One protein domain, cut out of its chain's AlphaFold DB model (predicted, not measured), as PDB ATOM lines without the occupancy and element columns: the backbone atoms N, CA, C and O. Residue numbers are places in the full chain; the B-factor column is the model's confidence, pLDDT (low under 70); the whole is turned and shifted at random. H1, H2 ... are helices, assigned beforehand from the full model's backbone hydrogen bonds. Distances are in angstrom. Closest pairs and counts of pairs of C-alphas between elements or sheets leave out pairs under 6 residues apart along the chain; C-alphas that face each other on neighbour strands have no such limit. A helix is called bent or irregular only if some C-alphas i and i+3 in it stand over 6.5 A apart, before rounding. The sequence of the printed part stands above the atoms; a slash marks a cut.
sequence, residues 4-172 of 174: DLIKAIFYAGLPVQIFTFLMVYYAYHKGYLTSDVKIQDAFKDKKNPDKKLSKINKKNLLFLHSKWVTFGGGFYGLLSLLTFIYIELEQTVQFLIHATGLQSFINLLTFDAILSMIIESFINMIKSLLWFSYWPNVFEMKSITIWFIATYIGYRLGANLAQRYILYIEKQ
ATOM      1  N   ASP A   4     -46.295 -26.920 -43.879       91.06
ATOM      2  CA  ASP A   4     -45.332 -27.869 -44.454       91.06
ATOM      3  C   ASP A   4     -43.984 -27.863 -43.708       91.06
ATOM      4  O   ASP A   4     -43.419 -28.916 -43.433       91.06
ATOM      5  N   LEU A   5     -43.506 -26.689 -43.276       93.44
ATOM      6  CA  LEU A   5     -42.283 -26.565 -42.474       93.44
ATOM      7  C   LEU A   5     -42.460 -27.173 -41.078       93.44
ATOM      8  O   LEU A   5     -41.559 -27.848 -40.591       93.44
ATOM      9  N   ILE A   6     -43.616 -26.961 -40.442       94.31
ATOM     10  CA  ILE A   6     -43.921 -27.555 -39.131       94.31
ATOM     11  C   ILE A   6     -43.906 -29.080 -39.252       94.31
ATOM     12  O   ILE A   6     -43.176 -29.744 -38.519       94.31
ATOM     13  N   LYS A   7     -44.648 -29.634 -40.221       94.31
ATOM     14  CA  LYS A   7     -44.669 -31.079 -40.487       94.31
ATOM     15  C   LYS A   7     -43.263 -31.617 -40.765       94.31
ATOM     16  O   LYS A   7     -42.865 -32.593 -40.141       94.31
ATOM     17  N   ALA A   8     -42.482 -30.945 -41.609       95.50
ATOM     18  CA  ALA A   8     -41.110 -31.342 -41.916       95.50
ATOM     19  C   ALA A   8     -40.208 -31.380 -40.672       95.50
ATOM     20  O   ALA A   8     -39.423 -32.314 -40.506       95.50
ATOM     21  N   ILE A   9     -40.320 -30.396 -39.773       95.81
ATOM     22  CA  ILE A   9     -39.547 -30.367 -38.525       95.81
ATOM     23  C   ILE A   9     -39.961 -31.524 -37.612       95.81
ATOM     24  O   ILE A   9     -39.094 -32.264 -37.155       95.81
ATOM     25  N   PHE A  10     -41.256 -31.701 -37.355       95.69
ATOM     26  CA  PHE A  10     -41.727 -32.676 -36.369       95.69
ATOM     27  C   PHE A  10     -41.684 -34.123 -36.868       95.69
ATOM     28  O   PHE A  10     -41.307 -35.008 -36.105       95.69
ATOM     29  N   TYR A  11     -42.027 -34.376 -38.132       94.06
ATOM     30  CA  TYR A  11     -42.107 -35.734 -38.681       94.06
ATOM     31  C   TYR A  11     -40.809 -36.229 -39.305       94.06
ATOM     32  O   TYR A  11     -40.638 -37.436 -39.450       94.06
ATOM     33  N   ALA A  12     -39.879 -35.336 -39.648       95.00
ATOM     34  CA  ALA A  12     -38.620 -35.735 -40.265       95.00
ATOM     35  C   ALA A  12     -37.400 -35.157 -39.535       95.00
ATOM     36  O   ALA A  12     -36.514 -35.908 -39.135       95.00
ATOM     37  N   GLY A  13     -37.361 -33.846 -39.291       97.06
ATOM     38  CA  GLY A  13     -36.235 -33.169 -38.641       97.06
ATOM     39  C   GLY A  13     -35.897 -33.722 -37.252       97.06
ATOM     40  O   GLY A  13     -34.764 -34.145 -37.022       97.06
ATOM     41  N   LEU A  14     -36.875 -33.757 -36.340       97.19
ATOM     42  CA  LEU A  14     -36.704 -34.238 -34.965       97.19
ATOM     43  C   LEU A  14     -36.379 -35.739 -34.898       97.19
ATOM     44  O   LEU A  14     -35.396 -36.083 -34.238       97.19
ATOM     45  N   PRO A  15     -37.096 -36.645 -35.597       96.56
ATOM     46  CA  PRO A  15     -36.710 -38.052 -35.649       96.56
ATOM     47  C   PRO A  15     -35.279 -38.249 -36.155       96.56
ATOM     48  O   PRO A  15     -34.490 -38.944 -35.515       96.56
ATOM     49  N   VAL A  16     -34.899 -37.574 -37.247       97.81
ATOM     50  CA  VAL A  16     -33.529 -37.645 -37.776       97.81
ATOM     51  C   VAL A  16     -32.523 -37.112 -36.761       97.81
ATOM     52  O   VAL A  16     -31.468 -37.718 -36.589       97.81
ATOM     53  N   GLN A  17     -32.831 -36.030 -36.046       98.19
ATOM     54  CA  GLN A  17     -31.970 -35.501 -34.990       98.19
ATOM     55  C   GLN A  17     -31.735 -36.517 -33.871       98.19
ATOM     56  O   GLN A  17     -30.581 -36.757 -33.509       98.19
ATOM     57  N   ILE A  18     -32.800 -37.131 -33.352       97.75
ATOM     58  CA  ILE A  18     -32.731 -38.118 -32.267       97.75
ATOM     59  C   ILE A  18     -31.918 -39.334 -32.716       97.75
ATOM     60  O   ILE A  18     -30.957 -39.721 -32.049       97.75
ATOM     61  N   PHE A  19     -32.238 -39.903 -33.879       96.88
ATOM     62  CA  PHE A  19     -31.511 -41.058 -34.402       96.88
ATOM     63  C   PHE A  19     -30.050 -40.738 -34.706       96.88
ATOM     64  O   PHE A  19     -29.171 -41.545 -34.403       96.88
ATOM     65  N   THR A  20     -29.761 -39.551 -35.250       97.31
ATOM     66  CA  THR A  20     -28.375 -39.128 -35.475       97.31
ATOM     67  C   THR A  20     -27.626 -39.018 -34.157       97.31
ATOM     68  O   THR A  20     -26.508 -39.518 -34.060       97.31
ATOM     69  N   PHE A  21     -28.235 -38.398 -33.141       97.25
ATOM     70  CA  PHE A  21     -27.631 -38.286 -31.819       97.25
ATOM     71  C   PHE A  21     -27.271 -39.666 -31.273       97.25
ATOM     72  O   PHE A  21     -26.115 -39.891 -30.936       97.25
ATOM     73  N   LEU A  22     -28.216 -40.612 -31.264       96.12
ATOM     74  CA  LEU A  22     -27.986 -41.964 -30.754       96.12
ATOM     75  C   LEU A  22     -26.884 -42.687 -31.536       96.12
ATOM     76  O   LEU A  22     -25.930 -43.188 -30.943       96.12
ATOM     77  N   MET A  23     -26.970 -42.706 -32.868       94.56
ATOM     78  CA  MET A  23     -25.992 -43.391 -33.718       94.56
ATOM     79  C   MET A  23     -24.579 -42.834 -33.525       94.56
ATOM     80  O   MET A  23     -23.622 -43.600 -33.401       94.56
ATOM     81  N   VAL A  24     -24.440 -41.511 -33.465       94.19
ATOM     82  CA  VAL A  24     -23.146 -40.844 -33.289       94.19
ATOM     83  C   VAL A  24     -22.632 -41.002 -31.857       94.19
ATOM     84  O   VAL A  24     -21.467 -41.343 -31.667       94.19
ATOM     85  N   TYR A  25     -23.492 -40.837 -30.853       94.12
ATOM     86  CA  TYR A  25     -23.152 -41.036 -29.444       94.12
ATOM     87  C   TYR A  25     -22.608 -42.445 -29.198       94.12
ATOM     88  O   TYR A  25     -21.514 -42.601 -28.660       94.12
ATOM     89  N   TYR A  26     -23.320 -43.478 -29.660       92.06
ATOM     90  CA  TYR A  26     -22.858 -44.857 -29.514       92.06
ATOM     91  C   TYR A  26     -21.590 -45.138 -30.316       92.06
ATOM     92  O   TYR A  26     -20.778 -45.954 -29.883       92.06
ATOM     93  N   ALA A  27     -21.385 -44.461 -31.448       90.88
ATOM     94  CA  ALA A  27     -20.139 -44.590 -32.190       90.88
ATOM     95  C   ALA A  27     -18.941 -44.054 -31.392       90.88
ATOM     96  O   ALA A  27     -17.913 -44.724 -31.347       90.88
ATOM     97  N   TYR A  28     -19.076 -42.912 -30.716       89.62
ATOM     98  CA  TYR A  28     -18.043 -42.418 -29.802       89.62
ATOM     99  C   TYR A  28     -17.884 -43.324 -28.575       89.62
ATOM    100  O   TYR A  28     -16.782 -43.762 -28.266       89.62
ATOM    101  N   HIS A  29     -18.986 -43.692 -27.918       86.94
ATOM    102  CA  HIS A  29     -18.962 -44.504 -26.698       86.94
ATOM    103  C   HIS A  29     -18.362 -45.903 -26.916       86.94
ATOM    104  O   HIS A  29     -17.693 -46.450 -26.044       86.94
ATOM    105  N   LYS A  30     -18.600 -46.528 -28.075       86.19
ATOM    106  CA  LYS A  30     -17.971 -47.812 -28.445       86.19
ATOM    107  C   LYS A  30     -16.563 -47.634 -29.020       86.19
ATOM    108  O   LYS A  30     -15.929 -48.609 -29.420       86.19
ATOM    109  N   GLY A  31     -16.078 -46.397 -29.075       83.19
ATOM    110  CA  GLY A  31     -14.776 -46.035 -29.602       83.19
ATOM    111  C   GLY A  31     -14.645 -46.265 -31.100       83.19
ATOM    112  O   GLY A  31     -13.515 -46.391 -31.555       83.19
ATOM    113  N   TYR A  32     -15.748 -46.365 -31.856       85.31
ATOM    114  CA  TYR A  32     -15.757 -46.407 -33.327       85.31
ATOM    115  C   TYR A  32     -15.377 -45.056 -33.950       85.31
ATOM    116  O   TYR A  32     -14.946 -44.985 -35.101       85.31
ATOM    117  N   LEU A  33     -15.536 -43.990 -33.172       83.25
ATOM    118  CA  LEU A  33     -15.036 -42.655 -33.444       83.25
ATOM    119  C   LEU A  33     -14.267 -42.148 -32.235       83.25
ATOM    120  O   LEU A  33     -14.684 -42.371 -31.101       83.25
ATOM    121  N   THR A  34     -13.180 -41.435 -32.490       81.56
ATOM    122  CA  THR A  34     -12.490 -40.623 -31.489       81.56
ATOM    123  C   THR A  34     -13.152 -39.250 -31.419       81.56
ATOM    124  O   THR A  34     -13.626 -38.740 -32.435       81.56
ATOM    125  N   SER A  35     -13.252 -38.663 -30.224       80.06
ATOM    126  CA  SER A  35     -14.047 -37.454 -29.964       80.06
ATOM    127  C   SER A  35     -13.562 -36.202 -30.717       80.06
ATOM    128  O   SER A  35     -14.348 -35.278 -30.950       80.06
ATOM    129  N   ASP A  36     -12.314 -36.196 -31.190       80.38
ATOM    130  CA  ASP A  36     -11.706 -35.183 -32.061       80.38
ATOM    131  C   ASP A  36     -12.204 -35.244 -33.519       80.38
ATOM    132  O   ASP A  36     -12.209 -34.231 -34.224       80.38
ATOM    133  N   VAL A  37     -12.702 -36.400 -33.971       82.19
ATOM    134  CA  VAL A  37     -13.191 -36.593 -35.341       82.19
ATOM    135  C   VAL A  37     -14.687 -36.308 -35.424       82.19
ATOM    136  O   VAL A  37     -15.519 -36.958 -34.788       82.19
ATOM    137  N   LYS A  38     -15.066 -35.362 -36.291       84.75
ATOM    138  CA  LYS A  38     -16.472 -35.111 -36.632       84.75
ATOM    139  C   LYS A  38     -17.018 -36.228 -37.514       84.75
ATOM    140  O   LYS A  38     -16.364 -36.676 -38.454       84.75
ATOM    141  N   ILE A  39     -18.285 -36.591 -37.310       85.00
ATOM    142  CA  ILE A  39     -18.952 -37.637 -38.105       85.00
ATOM    143  C   ILE A  39     -18.924 -37.378 -39.624       85.00
ATOM    144  O   ILE A  39     -18.905 -38.308 -40.423       85.00
ATOM    145  N   GLN A  40     -18.899 -36.113 -40.046       81.12
ATOM    146  CA  GLN A  40     -18.846 -35.743 -41.465       81.12
ATOM    147  C   GLN A  40     -17.530 -36.154 -42.124       81.12
ATOM    148  O   GLN A  40     -17.515 -36.419 -43.323       81.12
ATOM    149  N   ASP A  41     -16.455 -36.221 -41.346       81.38
ATOM    150  CA  ASP A  41     -15.106 -36.536 -41.815       81.38
ATOM    151  C   ASP A  41     -14.764 -38.016 -41.573       81.38
ATOM    152  O   ASP A  41     -13.846 -38.561 -42.189       81.38
ATOM    153  N   ALA A  42     -15.571 -38.699 -40.752       79.38
ATOM    154  CA  ALA A  42     -15.498 -40.136 -40.502       79.38
ATOM    155  C   ALA A  42     -15.633 -40.977 -41.782       79.38
ATOM    156  O   ALA A  42     -14.999 -42.021 -41.895       79.38
ATOM    157  N   PHE A  43     -16.428 -40.504 -42.750       77.62
ATOM    158  CA  PHE A  43     -16.773 -41.254 -43.966       77.62
ATOM    159  C   PHE A  43     -16.144 -40.706 -45.257       77.62
ATOM    160  O   PHE A  43     -16.227 -41.357 -46.297       77.62
ATOM    161  N   LYS A  44     -15.527 -39.517 -45.226       71.56
ATOM    162  CA  LYS A  44     -14.932 -38.876 -46.419       71.56
ATOM    163  C   LYS A  44     -13.543 -39.403 -46.768       71.56
ATOM    164  O   LYS A  44     -13.080 -39.244 -47.895       71.56
ATOM    165  N   ASP A  45     -12.862 -39.995 -45.798       59.88
ATOM    166  CA  ASP A  45     -11.432 -40.228 -45.889       59.88
ATOM    167  C   ASP A  45     -11.122 -41.631 -46.420       59.88
ATOM    168  O   ASP A  45     -11.054 -42.605 -45.674       59.88
ATOM    169  N   LYS A  46     -10.946 -41.733 -47.743       55.50
ATOM    170  CA  LYS A  46     -10.520 -42.974 -48.409       55.50
ATOM    171  C   LYS A  46      -9.064 -43.354 -48.101       55.50
ATOM    172  O   LYS A  46      -8.659 -44.454 -48.457       55.50
ATOM    173  N   LYS A  47      -8.276 -42.452 -47.498       52.09
ATOM    174  CA  LYS A  47      -6.830 -42.635 -47.290       52.09
ATOM    175  C   LYS A  47      -6.476 -43.331 -45.974       52.09
ATOM    176  O   LYS A  47      -5.364 -43.822 -45.856       52.09
ATOM    177  N   ASN A  48      -7.411 -43.408 -45.026       54.41
ATOM    178  CA  ASN A  48      -7.182 -43.967 -43.691       54.41
ATOM    179  C   ASN A  48      -8.111 -45.172 -43.436       54.41
ATOM    180  O   ASN A  48      -9.161 -45.019 -42.800       54.41
ATOM    181  N   PRO A  49      -7.767 -46.366 -43.959       56.72
ATOM    182  CA  PRO A  49      -8.587 -47.578 -43.852       56.72
ATOM    183  C   PRO A  49      -8.830 -48.040 -42.404       56.72
ATOM    184  O   PRO A  49      -9.847 -48.685 -42.132       56.72
ATOM    185  N   ASP A  50      -7.971 -47.628 -41.470       59.00
ATOM    186  CA  ASP A  50      -8.004 -48.018 -40.054       59.00
ATOM    187  C   ASP A  50      -9.079 -47.288 -39.230       59.00
ATOM    188  O   ASP A  50      -9.256 -47.549 -38.037       59.00
ATOM    189  N   LYS A  51      -9.859 -46.391 -39.850       65.94
ATOM    190  CA  LYS A  51     -11.007 -45.761 -39.186       65.94
ATOM    191  C   LYS A  51     -12.057 -46.820 -38.848       65.94
ATOM    192  O   LYS A  51     -12.518 -47.572 -39.708       65.94
ATOM    193  N   LYS A  52     -12.479 -46.871 -37.585       73.88
ATOM    194  CA  LYS A  52     -13.413 -47.896 -37.094       73.88
ATOM    195  C   LYS A  52     -14.829 -47.776 -37.689       73.88
ATOM    196  O   LYS A  52     -15.503 -48.789 -37.808       73.88
ATOM    197  N   LEU A  53     -15.253 -46.598 -38.163       75.75
ATOM    198  CA  LEU A  53     -16.483 -46.406 -38.959       75.75
ATOM    199  C   LEU A  53     -16.243 -46.470 -40.480       75.75
ATOM    200  O   LEU A  53     -16.655 -45.585 -41.231       75.75
ATOM    201  N   SER A  54     -15.577 -47.515 -40.962       77.88
ATOM    202  CA  SER A  54     -15.329 -47.719 -42.394       77.88
ATOM    203  C   SER A  54     -15.980 -49.005 -42.906       77.88
ATOM    204  O   SER A  54     -16.319 -49.909 -42.137       77.88
ATOM    205  N   LYS A  55     -16.124 -49.123 -44.234       75.12
ATOM    206  CA  LYS A  55     -16.580 -50.375 -44.869       75.12
ATOM    207  C   LYS A  55     -15.665 -51.563 -44.542       75.12
ATOM    208  O   LYS A  55     -16.158 -52.684 -44.491       75.12
ATOM    209  N   ILE A  56     -14.378 -51.313 -44.289       73.38
ATOM    210  CA  ILE A  56     -13.374 -52.335 -43.957       73.38
ATOM    211  C   ILE A  56     -13.669 -52.933 -42.578       73.38
ATOM    212  O   ILE A  56     -13.733 -54.150 -42.427       73.38
ATOM    213  N   ASN A  57     -13.976 -52.080 -41.596       75.94
ATOM    214  CA  ASN A  57     -14.252 -52.490 -40.218       75.94
ATOM    215  C   ASN A  57     -15.728 -52.825 -39.944       75.94
ATOM    216  O   ASN A  57     -16.092 -53.167 -38.820       75.94
ATOM    217  N   LYS A  58     -16.586 -52.785 -40.971       78.06
ATOM    218  CA  LYS A  58     -18.042 -52.977 -40.871       78.06
ATOM    219  C   LYS A  58     -18.457 -54.245 -40.108       78.06
ATOM    220  O   LYS A  58     -19.485 -54.230 -39.433       78.06
ATOM    221  N   LYS A  59     -17.710 -55.348 -40.245       81.06
ATOM    222  CA  LYS A  59     -18.028 -56.631 -39.586       81.06
ATOM    223  C   LYS A  59     -17.886 -56.569 -38.059       81.06
ATOM    224  O   LYS A  59     -18.550 -57.331 -37.370       81.06
ATOM    225  N   ASN A  60     -17.084 -55.634 -37.552       82.50
ATOM    226  CA  ASN A  60     -16.838 -55.426 -36.122       82.50
ATOM    227  C   ASN A  60     -17.800 -54.392 -35.506       82.50
ATOM    228  O   ASN A  60     -17.716 -54.081 -34.316       82.50
ATOM    229  N   LEU A  61     -18.694 -53.822 -36.319       85.19
ATOM    230  CA  LEU A  61     -19.699 -52.864 -35.884       85.19
ATOM    231  C   LEU A  61     -20.979 -53.583 -35.467       85.19
ATOM    232  O   LEU A  61     -21.386 -54.567 -36.086       85.19
ATOM    233  N   LEU A  62     -21.668 -53.019 -34.474       89.88
ATOM    234  CA  LEU A  62     -23.040 -53.413 -34.160       89.88
ATOM    235  C   LEU A  62     -23.941 -53.301 -35.395       89.88
ATOM    236  O   LEU A  62     -23.696 -52.484 -36.286       89.88
ATOM    237  N   PHE A  63     -25.010 -54.098 -35.422       91.31
ATOM    238  CA  PHE A  63     -25.887 -54.259 -36.583       91.31
ATOM    239  C   PHE A  63     -26.309 -52.929 -37.234       91.31
ATOM    240  O   PHE A  63     -26.125 -52.756 -38.440       91.31
ATOM    241  N   LEU A  64     -26.796 -51.958 -36.452       92.38
ATOM    242  CA  LEU A  64     -27.245 -50.664 -36.980       92.38
ATOM    243  C   LEU A  64     -26.096 -49.823 -37.551       92.38
ATOM    244  O   LEU A  64     -26.230 -49.279 -38.645       92.38
ATOM    245  N   HIS A  65     -24.944 -49.747 -36.875       92.81
ATOM    246  CA  HIS A  65     -23.755 -49.050 -37.393       92.81
ATOM    247  C   HIS A  65     -23.210 -49.724 -38.653       92.81
ATOM    248  O   HIS A  65     -22.839 -49.050 -39.612       92.81
ATOM    249  N   SER A  66     -23.226 -51.055 -38.682       91.62
ATOM    250  CA  SER A  66     -22.848 -51.859 -39.839       91.62
ATOM    251  C   SER A  66     -23.752 -51.567 -41.043       91.62
ATOM    252  O   SER A  66     -23.269 -51.321 -42.155       91.62
ATOM    253  N   LYS A  67     -25.074 -51.522 -40.832       92.44
ATOM    254  CA  LYS A  67     -26.056 -51.145 -41.858       92.44
ATOM    255  C   LYS A  67     -25.885 -49.692 -42.294       92.44
ATOM    256  O   LYS A  67     -25.833 -49.440 -43.493       92.44
ATOM    257  N   TRP A  68     -25.680 -48.764 -41.366       93.88
ATOM    258  CA  TRP A  68     -25.431 -47.359 -41.685       93.88
ATOM    259  C   TRP A  68     -24.227 -47.180 -42.620       93.88
ATOM    260  O   TRP A  68     -24.340 -46.532 -43.659       93.88
ATOM    261  N   VAL A  69     -23.103 -47.838 -42.315       90.81
ATOM    262  CA  VAL A  69     -21.911 -47.874 -43.181       90.81
ATOM    263  C   VAL A  69     -22.207 -48.527 -44.537       90.81
ATOM    264  O   VAL A  69     -21.686 -48.090 -45.565       90.81
ATOM    265  N   THR A  70     -23.062 -49.554 -44.569       90.50
ATOM    266  CA  THR A  70     -23.481 -50.228 -45.816       90.50
ATOM    267  C   THR A  70     -24.213 -49.275 -46.747       90.50
ATOM    268  O   THR A  70     -23.902 -49.233 -47.934       90.50
ATOM    269  N   PHE A  71     -25.112 -48.464 -46.192       91.19
ATOM    270  CA  PHE A  71     -25.854 -47.435 -46.915       91.19
ATOM    271  C   PHE A  71     -25.002 -46.206 -47.294       91.19
ATOM    272  O   PHE A  71     -25.524 -45.229 -47.819       91.19
ATOM    273  N   GLY A  72     -23.685 -46.245 -47.058       85.94
ATOM    274  CA  GLY A  72     -22.739 -45.186 -47.422       85.94
ATOM    275  C   GLY A  72     -22.290 -44.307 -46.255       85.94
ATOM    276  O   GLY A  72     -21.400 -43.480 -46.439       85.94
ATOM    277  N   GLY A  73     -22.845 -44.506 -45.055       87.88
ATOM    278  CA  GLY A  73     -22.563 -43.677 -43.887       87.88
ATOM    279  C   GLY A  73     -23.065 -42.237 -44.040       87.88
ATOM    280  O   GLY A  73     -23.774 -41.881 -44.983       87.88
ATOM    281  N   GLY A  74     -22.702 -41.391 -43.080       91.56
ATOM    282  CA  GLY A  74     -23.042 -39.968 -43.081       91.56
ATOM    283  C   GLY A  74     -24.549 -39.701 -43.155       91.56
ATOM    284  O   GLY A  74     -25.362 -40.515 -42.722       91.56
ATOM    285  N   PHE A  75     -24.921 -38.548 -43.714       94.75
ATOM    286  CA  PHE A  75     -26.321 -38.122 -43.814       94.75
ATOM    287  C   PHE A  75     -27.148 -39.027 -44.735       94.75
ATOM    288  O   PHE A  75     -28.172 -39.558 -44.315       94.75
ATOM    289  N   TYR A  76     -26.678 -39.243 -45.968       93.94
ATOM    290  CA  TYR A  76     -27.403 -40.045 -46.955       93.94
ATOM    291  C   TYR A  76     -27.618 -41.477 -46.461       93.94
ATOM    292  O   TYR A  76     -28.746 -41.961 -46.465       93.94
ATOM    293  N   GLY A  77     -26.567 -42.127 -45.949       94.94
ATOM    294  CA  GLY A  77     -26.688 -43.484 -45.433       94.94
ATOM    295  C   GLY A  77     -27.589 -43.582 -44.204       94.94
ATOM    296  O   GLY A  77     -28.218 -44.618 -44.000       94.94
ATOM    297  N   LEU A  78     -27.678 -42.520 -43.393       95.94
ATOM    298  CA  LEU A  78     -28.594 -42.493 -42.255       95.94
ATOM    299  C   LEU A  78     -30.048 -42.419 -42.730       95.94
ATOM    300  O   LEU A  78     -30.868 -43.187 -42.242       95.94
ATOM    301  N   LEU A  79     -30.367 -41.547 -43.692       97.31
ATOM    302  CA  LEU A  79     -31.726 -41.469 -44.234       97.31
ATOM    303  C   LEU A  79     -32.137 -42.759 -44.940       97.31
ATOM    304  O   LEU A  79     -33.251 -43.232 -44.717       97.31
ATOM    305  N   SER A  80     -31.240 -43.379 -45.706       97.44
ATOM    306  CA  SER A  80     -31.511 -44.684 -46.316       97.44
ATOM    307  C   SER A  80     -31.749 -45.768 -45.261       97.44
ATOM    308  O   SER A  80     -32.658 -46.580 -45.407       97.44
ATOM    309  N   LEU A  81     -30.991 -45.763 -44.157       96.94
ATOM    310  CA  LEU A  81     -31.213 -46.692 -43.047       96.94
ATOM    311  C   LEU A  81     -32.560 -46.454 -42.354       96.94
ATOM    312  O   LEU A  81     -33.290 -47.409 -42.115       96.94
ATOM    313  N   LEU A  82     -32.902 -45.204 -42.036       96.62
ATOM    314  CA  LEU A  82     -34.171 -44.874 -41.380       96.62
ATOM    315  C   LEU A  82     -35.367 -45.210 -42.267       96.62
ATOM    316  O   LEU A  82     -36.344 -45.768 -41.784       96.62
ATOM    317  N   THR A  83     -35.258 -44.936 -43.564       97.31
ATOM    318  CA  THR A  83     -36.286 -45.301 -44.544       97.31
ATOM    319  C   THR A  83     -36.430 -46.818 -44.636       97.31
ATOM    320  O   THR A  83     -37.544 -47.322 -44.650       97.31
ATOM    321  N   PHE A  84     -35.316 -47.559 -44.623       96.81
ATOM    322  CA  PHE A  84     -35.350 -49.022 -44.611       96.81
ATOM    323  C   PHE A  84     -36.046 -49.559 -43.358       96.81
ATOM    324  O   PHE A  84     -36.939 -50.387 -43.463       96.81
ATOM    325  N   ILE A  85     -35.675 -49.047 -42.180       95.88
ATOM    326  CA  ILE A  85     -36.300 -49.427 -40.907       95.88
ATOM    327  C   ILE A  85     -37.800 -49.126 -40.934       95.88
ATOM    328  O   ILE A  85     -38.582 -49.973 -40.519       95.88
ATOM    329  N   TYR A  86     -38.202 -47.954 -41.429       96.06
ATOM    330  CA  TYR A  86     -39.612 -47.588 -41.533       96.06
ATOM    331  C   TYR A  86     -40.392 -48.570 -42.416       96.06
ATOM    332  O   TYR A  86     -41.397 -49.105 -41.961       96.06
ATOM    333  N   ILE A  87     -39.897 -48.853 -43.627       96.38
ATOM    334  CA  ILE A  87     -40.555 -49.769 -44.573       96.38
ATOM    335  C   ILE A  87     -40.693 -51.174 -43.969       96.38
ATOM    336  O   ILE A  87     -41.775 -51.754 -43.992       96.38
ATOM    337  N   GLU A  88     -39.616 -51.716 -43.398       95.25
ATOM    338  CA  GLU A  88     -39.626 -53.064 -42.817       95.25
ATOM    339  C   GLU A  88     -40.540 -53.149 -41.583       95.25
ATOM    340  O   GLU A  88     -41.243 -54.143 -41.397       95.25
ATOM    341  N   LEU A  89     -40.575 -52.106 -40.745       94.62
ATOM    342  CA  LEU A  89     -41.478 -52.046 -39.593       94.62
ATOM    343  C   LEU A  89     -42.938 -51.937 -40.023       94.62
ATOM    344  O   LEU A  89     -43.774 -52.646 -39.472       94.62
ATOM    345  N   GLU A  90     -43.247 -51.086 -41.001       94.62
ATOM    346  CA  GLU A  90     -44.592 -50.966 -41.563       94.62
ATOM    347  C   GLU A  90     -45.056 -52.316 -42.115       94.62
ATOM    348  O   GLU A  90     -46.110 -52.806 -41.714       94.62
ATOM    349  N   GLN A  91     -44.242 -52.965 -42.950       91.88
ATOM    350  CA  GLN A  91     -44.550 -54.281 -43.505       91.88
ATOM    351  C   GLN A  91     -44.747 -55.335 -42.407       91.88
ATOM    352  O   GLN A  91     -45.698 -56.113 -42.463       91.88
ATOM    353  N   THR A  92     -43.895 -55.336 -41.379       90.62
ATOM    354  CA  THR A  92     -44.008 -56.265 -40.245       90.62
ATOM    355  C   THR A  92     -45.297 -56.032 -39.458       90.62
ATOM    356  O   THR A  92     -45.999 -56.984 -39.133       90.62
ATOM    357  N   VAL A  93     -45.643 -54.777 -39.165       91.31
ATOM    358  CA  VAL A  93     -46.873 -54.426 -38.442       91.31
ATOM    359  C   VAL A  93     -48.106 -54.794 -39.262       91.31
ATOM    360  O   VAL A  93     -49.024 -55.412 -38.725       91.31
ATOM    361  N   GLN A  94     -48.117 -54.480 -40.559       89.56
ATOM    362  CA  GLN A  94     -49.203 -54.862 -41.461       89.56
ATOM    363  C   GLN A  94     -49.369 -56.379 -41.503       89.56
ATOM    364  O   GLN A  94     -50.484 -56.876 -41.367       89.56
ATOM    365  N   PHE A  95     -48.269 -57.120 -41.606       84.56
ATOM    366  CA  PHE A  95     -48.293 -58.572 -41.536       84.56
ATOM    367  C   PHE A  95     -48.888 -59.071 -40.208       84.56
ATOM    368  O   PHE A  95     -49.800 -59.894 -40.227       84.56
ATOM    369  N   LEU A  96     -48.439 -58.548 -39.061       85.88
ATOM    370  CA  LEU A  96     -48.921 -58.973 -37.739       85.88
ATOM    371  C   LEU A  96     -50.415 -58.696 -37.530       85.88
ATOM    372  O   LEU A  96     -51.100 -59.507 -36.914       85.88
ATOM    373  N   ILE A  97     -50.925 -57.575 -38.048       87.81
ATOM    374  CA  ILE A  97     -52.349 -57.224 -37.953       87.81
ATOM    375  C   ILE A  97     -53.206 -58.143 -38.838       87.81
ATOM    376  O   ILE A  97     -54.304 -58.524 -38.440       87.81
ATOM    377  N   HIS A  98     -52.712 -58.523 -40.020       82.50
ATOM    378  CA  HIS A  98     -53.461 -59.335 -40.986       82.50
ATOM    379  C   HIS A  98     -53.259 -60.853 -40.820       82.50
ATOM    380  O   HIS A  98     -54.014 -61.644 -41.389       82.50
ATOM    381  N   ALA A  99     -52.273 -61.295 -40.037       78.94
ATOM    382  CA  ALA A  99     -52.004 -62.707 -39.780       78.94
ATOM    383  C   ALA A  99     -52.985 -63.296 -38.745       78.94
ATOM    384  O   ALA A  99     -52.633 -63.564 -37.599       78.94
ATOM    385  N   THR A 100     -54.234 -63.541 -39.145       69.94
ATOM    386  CA  THR A 100     -55.310 -64.018 -38.255       69.94
ATOM    387  C   THR A 100     -55.365 -65.550 -38.070       69.94
ATOM    388  O   THR A 100     -56.456 -66.119 -38.053       69.94
ATOM    389  N   GLY A 101     -54.229 -66.260 -37.936       77.56
ATOM    390  CA  GLY A 101     -54.255 -67.690 -37.561       77.56
ATOM    391  C   GLY A 101     -52.997 -68.537 -37.820       77.56
ATOM    392  O   GLY A 101     -52.088 -68.141 -38.547       77.56
ATOM    393  N   LEU A 102     -52.986 -69.760 -37.256       77.94
ATOM    394  CA  LEU A 102     -51.926 -70.780 -37.423       77.94
ATOM    395  C   LEU A 102     -51.676 -71.150 -38.895       77.94
ATOM    396  O   LEU A 102     -50.538 -71.409 -39.278       77.94
ATOM    397  N   GLN A 103     -52.716 -71.127 -39.733       81.50
ATOM    398  CA  GLN A 103     -52.581 -71.410 -41.164       81.50
ATOM    399  C   GLN A 103     -51.756 -70.338 -41.892       81.50
ATOM    400  O   GLN A 103     -50.918 -70.673 -42.727       81.50
ATOM    401  N   SER A 104     -51.932 -69.060 -41.541       80.31
ATOM    402  CA  SER A 104     -51.124 -67.965 -42.089       80.31
ATOM    403  C   SER A 104     -49.651 -68.130 -41.725       80.31
ATOM    404  O   SER A 104     -48.787 -67.840 -42.542       80.31
ATOM    405  N   PHE A 105     -49.361 -68.661 -40.532       79.94
ATOM    406  CA  PHE A 105     -47.996 -68.962 -40.108       79.94
ATOM    407  C   PHE A 105     -47.372 -70.120 -40.901       79.94
ATOM    408  O   PHE A 105     -46.234 -70.010 -41.348       79.94
ATOM    409  N   ILE A 106     -48.115 -71.208 -41.141       83.00
ATOM    410  CA  ILE A 106     -47.629 -72.349 -41.940       83.00
ATOM    411  C   ILE A 106     -47.342 -71.925 -43.386       83.00
ATOM    412  O   ILE A 106     -46.331 -72.334 -43.957       83.00
ATOM    413  N   ASN A 107     -48.176 -71.054 -43.963       82.81
ATOM    414  CA  ASN A 107     -47.977 -70.550 -45.322       82.81
ATOM    415  C   ASN A 107     -46.649 -69.779 -45.482       82.81
ATOM    416  O   ASN A 107     -46.074 -69.788 -46.569       82.81
ATOM    417  N   LEU A 108     -46.117 -69.175 -44.413       77.88
ATOM    418  CA  LEU A 108     -44.826 -68.465 -44.431       77.88
ATOM    419  C   LEU A 108     -43.619 -69.399 -44.471       77.88
ATOM    420  O   LEU A 108     -42.532 -68.979 -44.853       77.88
ATOM    421  N   LEU A 109     -43.801 -70.659 -44.074       85.00
ATOM    422  CA  LEU A 109     -42.745 -71.669 -44.114       85.00
ATOM    423  C   LEU A 109     -42.629 -72.327 -45.497       85.00
ATOM    424  O   LEU A 109     -41.760 -73.175 -45.702       85.00
ATOM    425  N   THR A 110     -43.487 -71.949 -46.451       89.88
ATOM    426  CA  THR A 110     -43.370 -72.398 -47.839       89.88
ATOM    427  C   THR A 110     -42.153 -71.763 -48.508       89.88
ATOM    428  O   THR A 110     -41.779 -70.625 -48.222       89.88
ATOM    429  N   PHE A 111     -41.531 -72.503 -49.427       91.44
ATOM    430  CA  PHE A 111     -40.377 -72.008 -50.176       91.44
ATOM    431  C   PHE A 111     -40.698 -70.705 -50.924       91.44
ATOM    432  O   PHE A 111     -39.908 -69.763 -50.874       91.44
ATOM    433  N   ASP A 112     -41.880 -70.627 -51.538       92.12
ATOM    434  CA  ASP A 112     -42.318 -69.445 -52.282       92.12
ATOM    435  C   ASP A 112     -42.484 -68.222 -51.374       92.12
ATOM    436  O   ASP A 112     -42.078 -67.121 -51.749       92.12
ATOM    437  N   ALA A 113     -43.011 -68.397 -50.157       87.88
ATOM    438  CA  ALA A 113     -43.130 -67.306 -49.193       87.88
ATOM    439  C   ALA A 113     -41.759 -66.805 -48.723       87.88
ATOM    440  O   ALA A 113     -41.517 -65.599 -48.723       87.88
ATOM    441  N   ILE A 114     -40.835 -67.711 -48.393       88.75
ATOM    442  CA  ILE A 114     -39.469 -67.344 -47.986       88.75
ATOM    443  C   ILE A 114     -38.753 -66.605 -49.122       88.75
ATOM    444  O   ILE A 114     -38.131 -65.566 -48.895       88.75
ATOM    445  N   LEU A 115     -38.855 -67.113 -50.353       92.31
ATOM    446  CA  LEU A 115     -38.263 -66.473 -51.522       92.31
ATOM    447  C   LEU A 115     -38.854 -65.076 -51.748       92.31
ATOM    448  O   LEU A 115     -38.107 -64.125 -51.986       92.31
ATOM    449  N   SER A 116     -40.173 -64.936 -51.604       92.06
ATOM    450  CA  SER A 116     -40.873 -63.656 -51.741       92.06
ATOM    451  C   SER A 116     -40.422 -62.655 -50.679       92.06
ATOM    452  O   SER A 116     -40.054 -61.540 -51.030       92.06
ATOM    453  N   MET A 117     -40.310 -63.063 -49.410       89.31
ATOM    454  CA  MET A 117     -39.788 -62.211 -48.331       89.31
ATOM    455  C   MET A 117     -38.367 -61.706 -48.620       89.31
ATOM    456  O   MET A 117     -38.048 -60.544 -48.358       89.31
ATOM    457  N   ILE A 118     -37.498 -62.558 -49.178       92.19
ATOM    458  CA  ILE A 118     -36.130 -62.164 -49.548       92.19
ATOM    459  C   ILE A 118     -36.152 -61.130 -50.680       92.19
ATOM    460  O   ILE A 118     -35.450 -60.117 -50.604       92.19
ATOM    461  N   ILE A 119     -36.955 -61.371 -51.721       95.06
ATOM    462  CA  ILE A 119     -37.100 -60.458 -52.862       95.06
ATOM    463  C   ILE A 119     -37.679 -59.116 -52.401       95.06
ATOM    464  O   ILE A 119     -37.158 -58.061 -52.765       95.06
ATOM    465  N   GLU A 120     -38.710 -59.140 -51.561       94.88
ATOM    466  CA  GLU A 120     -39.345 -57.951 -50.999       94.88
ATOM    467  C   GLU A 120     -38.367 -57.133 -50.157       94.88
ATOM    468  O   GLU A 120     -38.228 -55.934 -50.394       94.88
ATOM    469  N   SER A 121     -37.603 -57.767 -49.262       93.50
ATOM    470  CA  SER A 121     -36.589 -57.067 -48.461       93.50
ATOM    471  C   SER A 121     -35.497 -56.439 -49.341       93.50
ATOM    472  O   SER A 121     -35.045 -55.315 -49.095       93.50
ATOM    473  N   PHE A 122     -35.103 -57.107 -50.431       94.94
ATOM    474  CA  PHE A 122     -34.180 -56.531 -51.412       94.94
ATOM    475  C   PHE A 122     -34.776 -55.305 -52.125       94.94
ATOM    476  O   PHE A 122     -34.105 -54.277 -52.252       94.94
ATOM    477  N   ILE A 123     -36.044 -55.367 -52.538       96.31
ATOM    478  CA  ILE A 123     -36.757 -54.225 -53.131       96.31
ATOM    479  C   ILE A 123     -36.883 -53.080 -52.118       96.31
ATOM    480  O   ILE A 123     -36.652 -51.924 -52.470       96.31
ATOM    481  N   ASN A 124     -37.193 -53.378 -50.857       95.94
ATOM    482  CA  ASN A 124     -37.287 -52.394 -49.779       95.94
ATOM    483  C   ASN A 124     -35.946 -51.699 -49.530       95.94
ATOM    484  O   ASN A 124     -35.903 -50.482 -49.345       95.94
ATOM    485  N   MET A 125     -34.836 -52.435 -49.613       95.44
ATOM    486  CA  MET A 125     -33.493 -51.860 -49.566       95.44
ATOM    487  C   MET A 125     -33.232 -50.901 -50.742       95.44
ATOM    488  O   MET A 125     -32.622 -49.850 -50.551       95.44
ATOM    489  N   ILE A 126     -33.692 -51.218 -51.956       96.06
ATOM    490  CA  ILE A 126     -33.572 -50.303 -53.105       96.06
ATOM    491  C   ILE A 126     -34.450 -49.061 -52.904       96.06
ATOM    492  O   ILE A 126     -33.976 -47.940 -53.092       96.06
ATOM    493  N   LYS A 127     -35.706 -49.236 -52.477       96.44
ATOM    494  CA  LYS A 127     -36.621 -48.125 -52.163       96.44
ATOM    495  C   LYS A 127     -36.026 -47.196 -51.110       96.44
ATOM    496  O   LYS A 127     -36.130 -45.981 -51.242       96.44
ATOM    497  N   SER A 128     -35.358 -47.753 -50.101       97.12
ATOM    498  CA  SER A 128     -34.732 -46.959 -49.052       97.12
ATOM    499  C   SER A 128     -33.514 -46.173 -49.539       97.12
ATOM    500  O   SER A 128     -33.323 -45.035 -49.123       97.12
ATOM    501  N   LEU A 129     -32.718 -46.711 -50.469       96.06
ATOM    502  CA  LEU A 129     -31.668 -45.943 -51.151       96.06
ATOM    503  C   LEU A 129     -32.261 -44.784 -51.967       96.06
ATOM    504  O   LEU A 129     -31.677 -43.703 -52.055       96.06
ATOM    505  N   LEU A 130     -33.452 -44.984 -52.522       96.00
ATOM    506  CA  LEU A 130     -34.217 -43.976 -53.249       96.00
ATOM    507  C   LEU A 130     -35.219 -43.246 -52.340       96.00
ATOM    508  O   LEU A 130     -36.303 -42.868 -52.785       96.00
ATOM    509  N   TRP A 131     -34.866 -43.016 -51.069       95.12
ATOM    510  CA  TRP A 131     -35.762 -42.427 -50.064       95.12
ATOM    511  C   TRP A 131     -36.404 -41.103 -50.503       95.12
ATOM    512  O   TRP A 131     -37.549 -40.827 -50.156       95.12
ATOM    513  N   PHE A 132     -35.705 -40.294 -51.302       92.56
ATOM    514  CA  PHE A 132     -36.222 -39.029 -51.835       92.56
ATOM    515  C   PHE A 132     -37.419 -39.219 -52.779       92.56
ATOM    516  O   PHE A 132     -38.206 -38.297 -52.945       92.56
ATOM    517  N   SER A 133     -37.563 -40.402 -53.381       92.88
ATOM    518  CA  SER A 133     -38.728 -40.805 -54.176       92.88
ATOM    519  C   SER A 133     -39.791 -41.502 -53.319       92.88
ATOM    520  O   SER A 133     -40.981 -41.398 -53.596       92.88
ATOM    521  N   TYR A 134     -39.382 -42.180 -52.242       94.50
ATOM    522  CA  TYR A 134     -40.295 -42.883 -51.336       94.50
ATOM    523  C   TYR A 134     -41.172 -41.926 -50.514       94.50
ATOM    524  O   TYR A 134     -42.397 -42.009 -50.562       94.50
ATOM    525  N   TRP A 135     -40.557 -40.994 -49.780       94.56
ATOM    526  CA  TRP A 135     -41.264 -40.158 -48.803       94.56
ATOM    527  C   TRP A 135     -42.335 -39.214 -49.375       94.56
ATOM    528  O   TRP A 135     -43.338 -39.024 -48.686       94.56
ATOM    529  N   PRO A 136     -42.206 -38.648 -50.593       92.88
ATOM    530  CA  PRO A 136     -43.283 -37.865 -51.206       92.88
ATOM    531  C   PRO A 136     -44.595 -38.635 -51.411       92.88
ATOM    532  O   PRO A 136     -45.640 -38.010 -51.533       92.88
ATOM    533  N   ASN A 137     -44.556 -39.973 -51.437       90.88
ATOM    534  CA  ASN A 137     -45.762 -40.805 -51.512       90.88
ATOM    535  C   ASN A 137     -46.375 -41.090 -50.131       90.88
ATOM    536  O   ASN A 137     -47.516 -41.530 -50.050       90.88
ATOM    537  N   VAL A 138     -45.618 -40.866 -49.051       91.50
ATOM    538  CA  VAL A 138     -46.045 -41.109 -47.661       91.50
ATOM    539  C   VAL A 138     -46.548 -39.823 -47.010       91.50
ATOM    540  O   VAL A 138     -47.539 -39.827 -46.286       91.50
ATOM    541  N   PHE A 139     -45.873 -38.703 -47.268       89.56
ATOM    542  CA  PHE A 139     -46.259 -37.392 -46.764       89.56
ATOM    543  C   PHE A 139     -46.736 -36.498 -47.903       89.56
ATOM    544  O   PHE A 139     -46.102 -36.427 -48.951       89.56
ATOM    545  N   GLU A 140     -47.789 -35.717 -47.658       85.69
ATOM    546  CA  GLU A 140     -48.188 -34.614 -48.537       85.69
ATOM    547  C   GLU A 140     -47.143 -33.484 -48.492       85.69
ATOM    548  O   GLU A 140     -47.281 -32.503 -47.755       85.69
ATOM    549  N   MET A 141     -46.064 -33.641 -49.258       89.00
ATOM    550  CA  MET A 141     -44.972 -32.674 -49.331       89.00
ATOM    551  C   MET A 141     -45.265 -31.624 -50.399       89.00
ATOM    552  O   MET A 141     -45.232 -31.919 -51.593       89.00
ATOM    553  N   LYS A 142     -45.477 -30.366 -49.994       87.75
ATOM    554  CA  LYS A 142     -45.582 -29.264 -50.969       87.75
ATOM    555  C   LYS A 142     -44.223 -28.916 -51.568       87.75
ATOM    556  O   LYS A 142     -44.135 -28.548 -52.735       87.75
ATOM    557  N   SER A 143     -43.160 -29.017 -50.769       88.31
ATOM    558  CA  SER A 143     -41.791 -28.799 -51.226       88.31
ATOM    559  C   SER A 143     -40.833 -29.804 -50.599       88.31
ATOM    560  O   SER A 143     -40.474 -29.688 -49.428       88.31
ATOM    561  N   ILE A 144     -40.336 -30.748 -51.403       90.12
ATOM    562  CA  ILE A 144     -39.316 -31.720 -50.971       90.12
ATOM    563  C   ILE A 144     -38.063 -31.036 -50.394       90.12
ATOM    564  O   ILE A 144     -37.432 -31.551 -49.474       90.12
ATOM    565  N   THR A 145     -37.742 -29.832 -50.873       92.44
ATOM    566  CA  THR A 145     -36.609 -29.031 -50.403       92.44
ATOM    567  C   THR A 145     -36.736 -28.660 -48.926       92.44
ATOM    568  O   THR A 145     -35.747 -28.715 -48.200       92.44
ATOM    569  N   ILE A 146     -37.942 -28.327 -48.447       94.00
ATOM    570  CA  ILE A 146     -38.172 -27.981 -47.035       94.00
ATOM    571  C   ILE A 146     -37.900 -29.195 -46.142       94.00
ATOM    572  O   ILE A 146     -37.205 -29.082 -45.131       94.00
ATOM    573  N   TRP A 147     -38.387 -30.367 -46.547       95.12
ATOM    574  CA  TRP A 147     -38.180 -31.632 -45.841       95.12
ATOM    575  C   TRP A 147     -36.708 -32.056 -45.845       95.12
ATOM    576  O   TRP A 147     -36.167 -32.464 -44.813       95.12
ATOM    577  N   PHE A 148     -36.019 -31.874 -46.972       95.38
ATOM    578  CA  PHE A 148     -34.579 -32.092 -47.072       95.38
ATOM    579  C   PHE A 148     -33.791 -31.179 -46.124       95.38
ATOM    580  O   PHE A 148     -32.921 -31.641 -45.388       95.38
ATOM    581  N   ILE A 149     -34.104 -29.880 -46.095       95.88
ATOM    582  CA  ILE A 149     -33.431 -28.922 -45.211       95.88
ATOM    583  C   ILE A 149     -33.699 -29.273 -43.743       95.88
ATOM    584  O   ILE A 149     -32.759 -29.317 -42.951       95.88
ATOM    585  N   ALA A 150     -34.950 -29.566 -43.379       96.75
ATOM    586  CA  ALA A 150     -35.317 -29.923 -42.011       96.75
ATOM    587  C   ALA A 150     -34.566 -31.174 -41.521       96.75
ATOM    588  O   ALA A 150     -33.981 -31.161 -40.437       96.75
ATOM    589  N   THR A 151     -34.515 -32.229 -42.338       97.31
ATOM    590  CA  THR A 151     -33.775 -33.461 -42.012       97.31
ATOM    591  C   THR A 151     -32.268 -33.233 -41.953       97.31
ATOM    592  O   THR A 151     -31.609 -33.736 -41.043       97.31
ATOM    593  N   TYR A 152     -31.708 -32.432 -42.862       97.06
ATOM    594  CA  TYR A 152     -30.285 -32.098 -42.843       97.06
ATOM    595  C   TYR A 152     -29.895 -31.295 -41.595       97.06
ATOM    596  O   TYR A 152     -28.881 -31.594 -40.957       97.06
ATOM    597  N   ILE A 153     -30.709 -30.310 -41.202       97.69
ATOM    598  CA  ILE A 153     -30.513 -29.555 -39.957       97.69
ATOM    599  C   ILE A 153     -30.598 -30.500 -38.757       97.69
ATOM    600  O   ILE A 153     -29.689 -30.491 -37.926       97.69
ATOM    601  N   GLY A 154     -31.619 -31.361 -38.702       97.94
ATOM    602  CA  GLY A 154     -31.767 -32.367 -37.650       97.94
ATOM    603  C   GLY A 154     -30.525 -33.251 -37.518       97.94
ATOM    604  O   GLY A 154     -29.958 -33.372 -36.432       97.94
ATOM    605  N   TYR A 155     -30.018 -33.770 -38.638       97.56
ATOM    606  CA  TYR A 155     -28.779 -34.548 -38.682       97.56
ATOM    607  C   TYR A 155     -27.582 -33.772 -38.117       97.56
ATOM    608  O   TYR A 155     -26.849 -34.260 -37.254       97.56
ATOM    609  N   ARG A 156     -27.381 -32.528 -38.564       96.44
ATOM    610  CA  ARG A 156     -26.266 -31.689 -38.104       96.44
ATOM    611  C   ARG A 156     -26.350 -31.400 -36.607       96.44
ATOM    612  O   ARG A 156     -25.326 -31.473 -35.927       96.44
ATOM    613  N   LEU A 157     -27.541 -31.091 -36.102       97.31
ATOM    614  CA  LEU A 157     -27.768 -30.832 -34.684       97.31
ATOM    615  C   LEU A 157     -27.533 -32.090 -33.848       97.31
ATOM    616  O   LEU A 157     -26.770 -32.030 -32.889       97.31
ATOM    617  N   GLY A 158     -28.103 -33.231 -34.240       97.44
ATOM    618  CA  GLY A 158     -27.943 -34.495 -33.521       97.44
ATOM    619  C   GLY A 158     -26.478 -34.924 -33.424       97.44
ATOM    620  O   GLY A 158     -25.992 -35.242 -32.340       97.44
ATOM    621  N   ALA A 159     -25.742 -34.834 -34.534       95.56
ATOM    622  CA  ALA A 159     -24.314 -35.143 -34.570       95.56
ATOM    623  C   ALA A 159     -23.482 -34.217 -33.668       95.56
ATOM    624  O   ALA A 159     -22.641 -34.685 -32.900       95.56
ATOM    625  N   ASN A 160     -23.723 -32.905 -33.745       95.19
ATOM    626  CA  ASN A 160     -23.003 -31.922 -32.936       95.19
ATOM    627  C   ASN A 160     -23.302 -32.088 -31.439       95.19
ATOM    628  O   ASN A 160     -22.394 -31.969 -30.620       95.19
ATOM    629  N   LEU A 161     -24.563 -32.353 -31.081       96.31
ATOM    630  CA  LEU A 161     -24.974 -32.596 -29.699       96.31
ATOM    631  C   LEU A 161     -24.295 -33.845 -29.137       96.31
ATOM    632  O   LEU A 161     -23.748 -33.783 -28.041       96.31
ATOM    633  N   ALA A 162     -24.258 -34.940 -29.901       95.81
ATOM    634  CA  ALA A 162     -23.604 -36.176 -29.479       95.81
ATOM    635  C   ALA A 162     -22.103 -35.980 -29.231       95.81
ATOM    636  O   ALA A 162     -21.591 -36.396 -28.194       95.81
ATOM    637  N   GLN A 163     -21.406 -35.290 -30.140       93.12
ATOM    638  CA  GLN A 163     -19.981 -35.001 -29.972       93.12
ATOM    639  C   GLN A 163     -19.720 -34.114 -28.748       93.12
ATOM    640  O   GLN A 163     -18.840 -34.410 -27.942       93.12
ATOM    641  N   ARG A 164     -20.500 -33.039 -28.574       93.44
ATOM    642  CA  ARG A 164     -20.370 -32.140 -27.415       93.44
ATOM    643  C   ARG A 164     -20.624 -32.865 -26.098       93.44
ATOM    644  O   ARG A 164     -19.899 -32.625 -25.139       93.44
ATOM    645  N   TYR A 165     -21.627 -33.737 -26.063       94.50
ATOM    646  CA  TYR A 165     -21.967 -34.515 -24.877       94.50
ATOM    647  C   TYR A 165     -20.833 -35.466 -24.471       94.50
ATOM    648  O   TYR A 165     -20.460 -35.508 -23.304       94.50
ATOM    649  N   ILE A 166     -20.211 -36.155 -25.432       91.94
ATOM    650  CA  ILE A 166     -19.051 -37.020 -25.165       91.94
ATOM    651  C   ILE A 166     -17.851 -36.214 -24.668       91.94
ATOM    652  O   ILE A 166     -17.272 -36.561 -23.644       91.94
ATOM    653  N   LEU A 167     -17.518 -35.101 -25.333       89.94
ATOM    654  CA  LEU A 167     -16.418 -34.226 -24.906       89.94
ATOM    655  C   LEU A 167     -16.635 -33.653 -23.499       89.94
ATOM    656  O   LEU A 167     -15.673 -33.379 -22.788       89.94
ATOM    657  N   TYR A 168     -17.890 -33.432 -23.107       91.38
ATOM    658  CA  TYR A 168     -18.237 -33.017 -21.751       91.38
ATOM    659  C   TYR A 168     -17.998 -34.141 -20.735       91.38
ATOM    660  O   TYR A 168     -17.388 -33.886 -19.700       91.38
ATOM    661  N   ILE A 169     -18.416 -35.373 -21.046       90.12
ATOM    662  CA  ILE A 169     -18.185 -36.547 -20.188       90.12
ATOM    663  C   ILE A 169     -16.687 -36.824 -20.021       90.12
ATOM    664  O   ILE A 169     -16.238 -37.061 -18.907       90.12
ATOM    665  N   GLU A 170     -15.898 -36.758 -21.096       86.88
ATOM    666  CA  GLU A 170     -14.448 -37.012 -21.058       86.88
ATOM    667  C   GLU A 170     -13.675 -36.002 -20.195       86.88
ATOM    668  O   GLU A 170     -12.616 -36.329 -19.665       86.88
ATOM    669  N   LYS A 171     -14.193 -34.776 -20.049       86.75
ATOM    670  CA  LYS A 171     -13.585 -33.720 -19.226       86.75
ATOM    671  C   LYS A 171     -13.935 -33.817 -17.742       86.75
ATOM    672  O   LYS A 171     -13.319 -33.111 -16.946       86.75
ATOM    673  N   GLN A 172     -14.924 -34.626 -17.367       80.31
ATOM    674  CA  GLN A 172     -15.269 -34.819 -15.963       80.31
ATOM    675  C   GLN A 172     -14.262 -35.777 -15.310       80.31
ATOM    676  O   GLN A 172     -14.002 -36.846 -15.871       80.31
TER     677      GLN A 172
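AT A GLANCE: This is residues 4 to 172 of the 174 residues of an uncharacterized protein of Colwellia sp. 12G3 (UniProt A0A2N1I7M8). The longest helix, H8, runs beside the bent helix H1, and a second pair of long helices, H4 and H6, reaches away from them as a V whose far ends are joined through H5. H3 packs on the beginning of H4; residues 96 to 103 and 109 to 115 stick out at the V's open end. The printed part has 169 residues with eight named helices, H1 to H8 in chain order, and no named strand: all helix. It is only just compact, close to loose, with a radius of gyration of the C-alphas of 18.4 A and spans of 58, 40 and 32 A.

IN THESE COORDINATES: H8, residues 144 to 170, is 39.3 A long and ends at C-alpha 170 (-14.448, -37.012, -21.058). H1, residues 4 to 29, begins at C-alpha 4 (-45.332, -27.869, -44.454); assigned as one helix by its hydrogen bonds, it is bent, with C-alphas 11 and 14 6.7 A apart, into H1a, residues 4 to 11, and H1b, residues 14 to 29. H4, residues 74 to 98, is 36.1 A long, and H6, residues 111 to 129, 27.5 A. The shorter helices are H2, residues 39 to 42, H3, 63 to 70, H5, 102 to 108, and H7, 131 to 137.

HOW THE PARTS SIT: H8 touches H1b, closest C-alphas Gln 17 and Gly 154 at 4.1 A, the same way at a shallow tilt of 32 degrees, only just short of steep. H4 is the hub, touching H2, H3, H6 and H7, those with H2 and H7 only just, with 3 pairs of C-alphas within 8 A each. H4 and H6 run opposite ways at 36 degrees, only just a steep tilt, closest C-alphas Ser 80 and Ser 128 at 4.8 A. H5 is close to H6 but not clearly touching, with C-alphas 108 and 114 6.5 A apart. Each O i to N i+4 pair is within hydrogen-bond range in H1a, H1b, H3, H4, H6 and H8, against 2 of 3 in H5 and 1 of 3 in H7, which has 2 of 4 O i to N i+3 pairs within range; H2 is too short for an i+4 pair.

THE WHOLE: The C-alphas farthest apart, of Gln 103 and Lys 171, are 58.5 A apart. The printed part has no cut; the link from H2 to H3, 20 residues, is long. pLDDT is under 70 at residues 45 to 51 and residue 100.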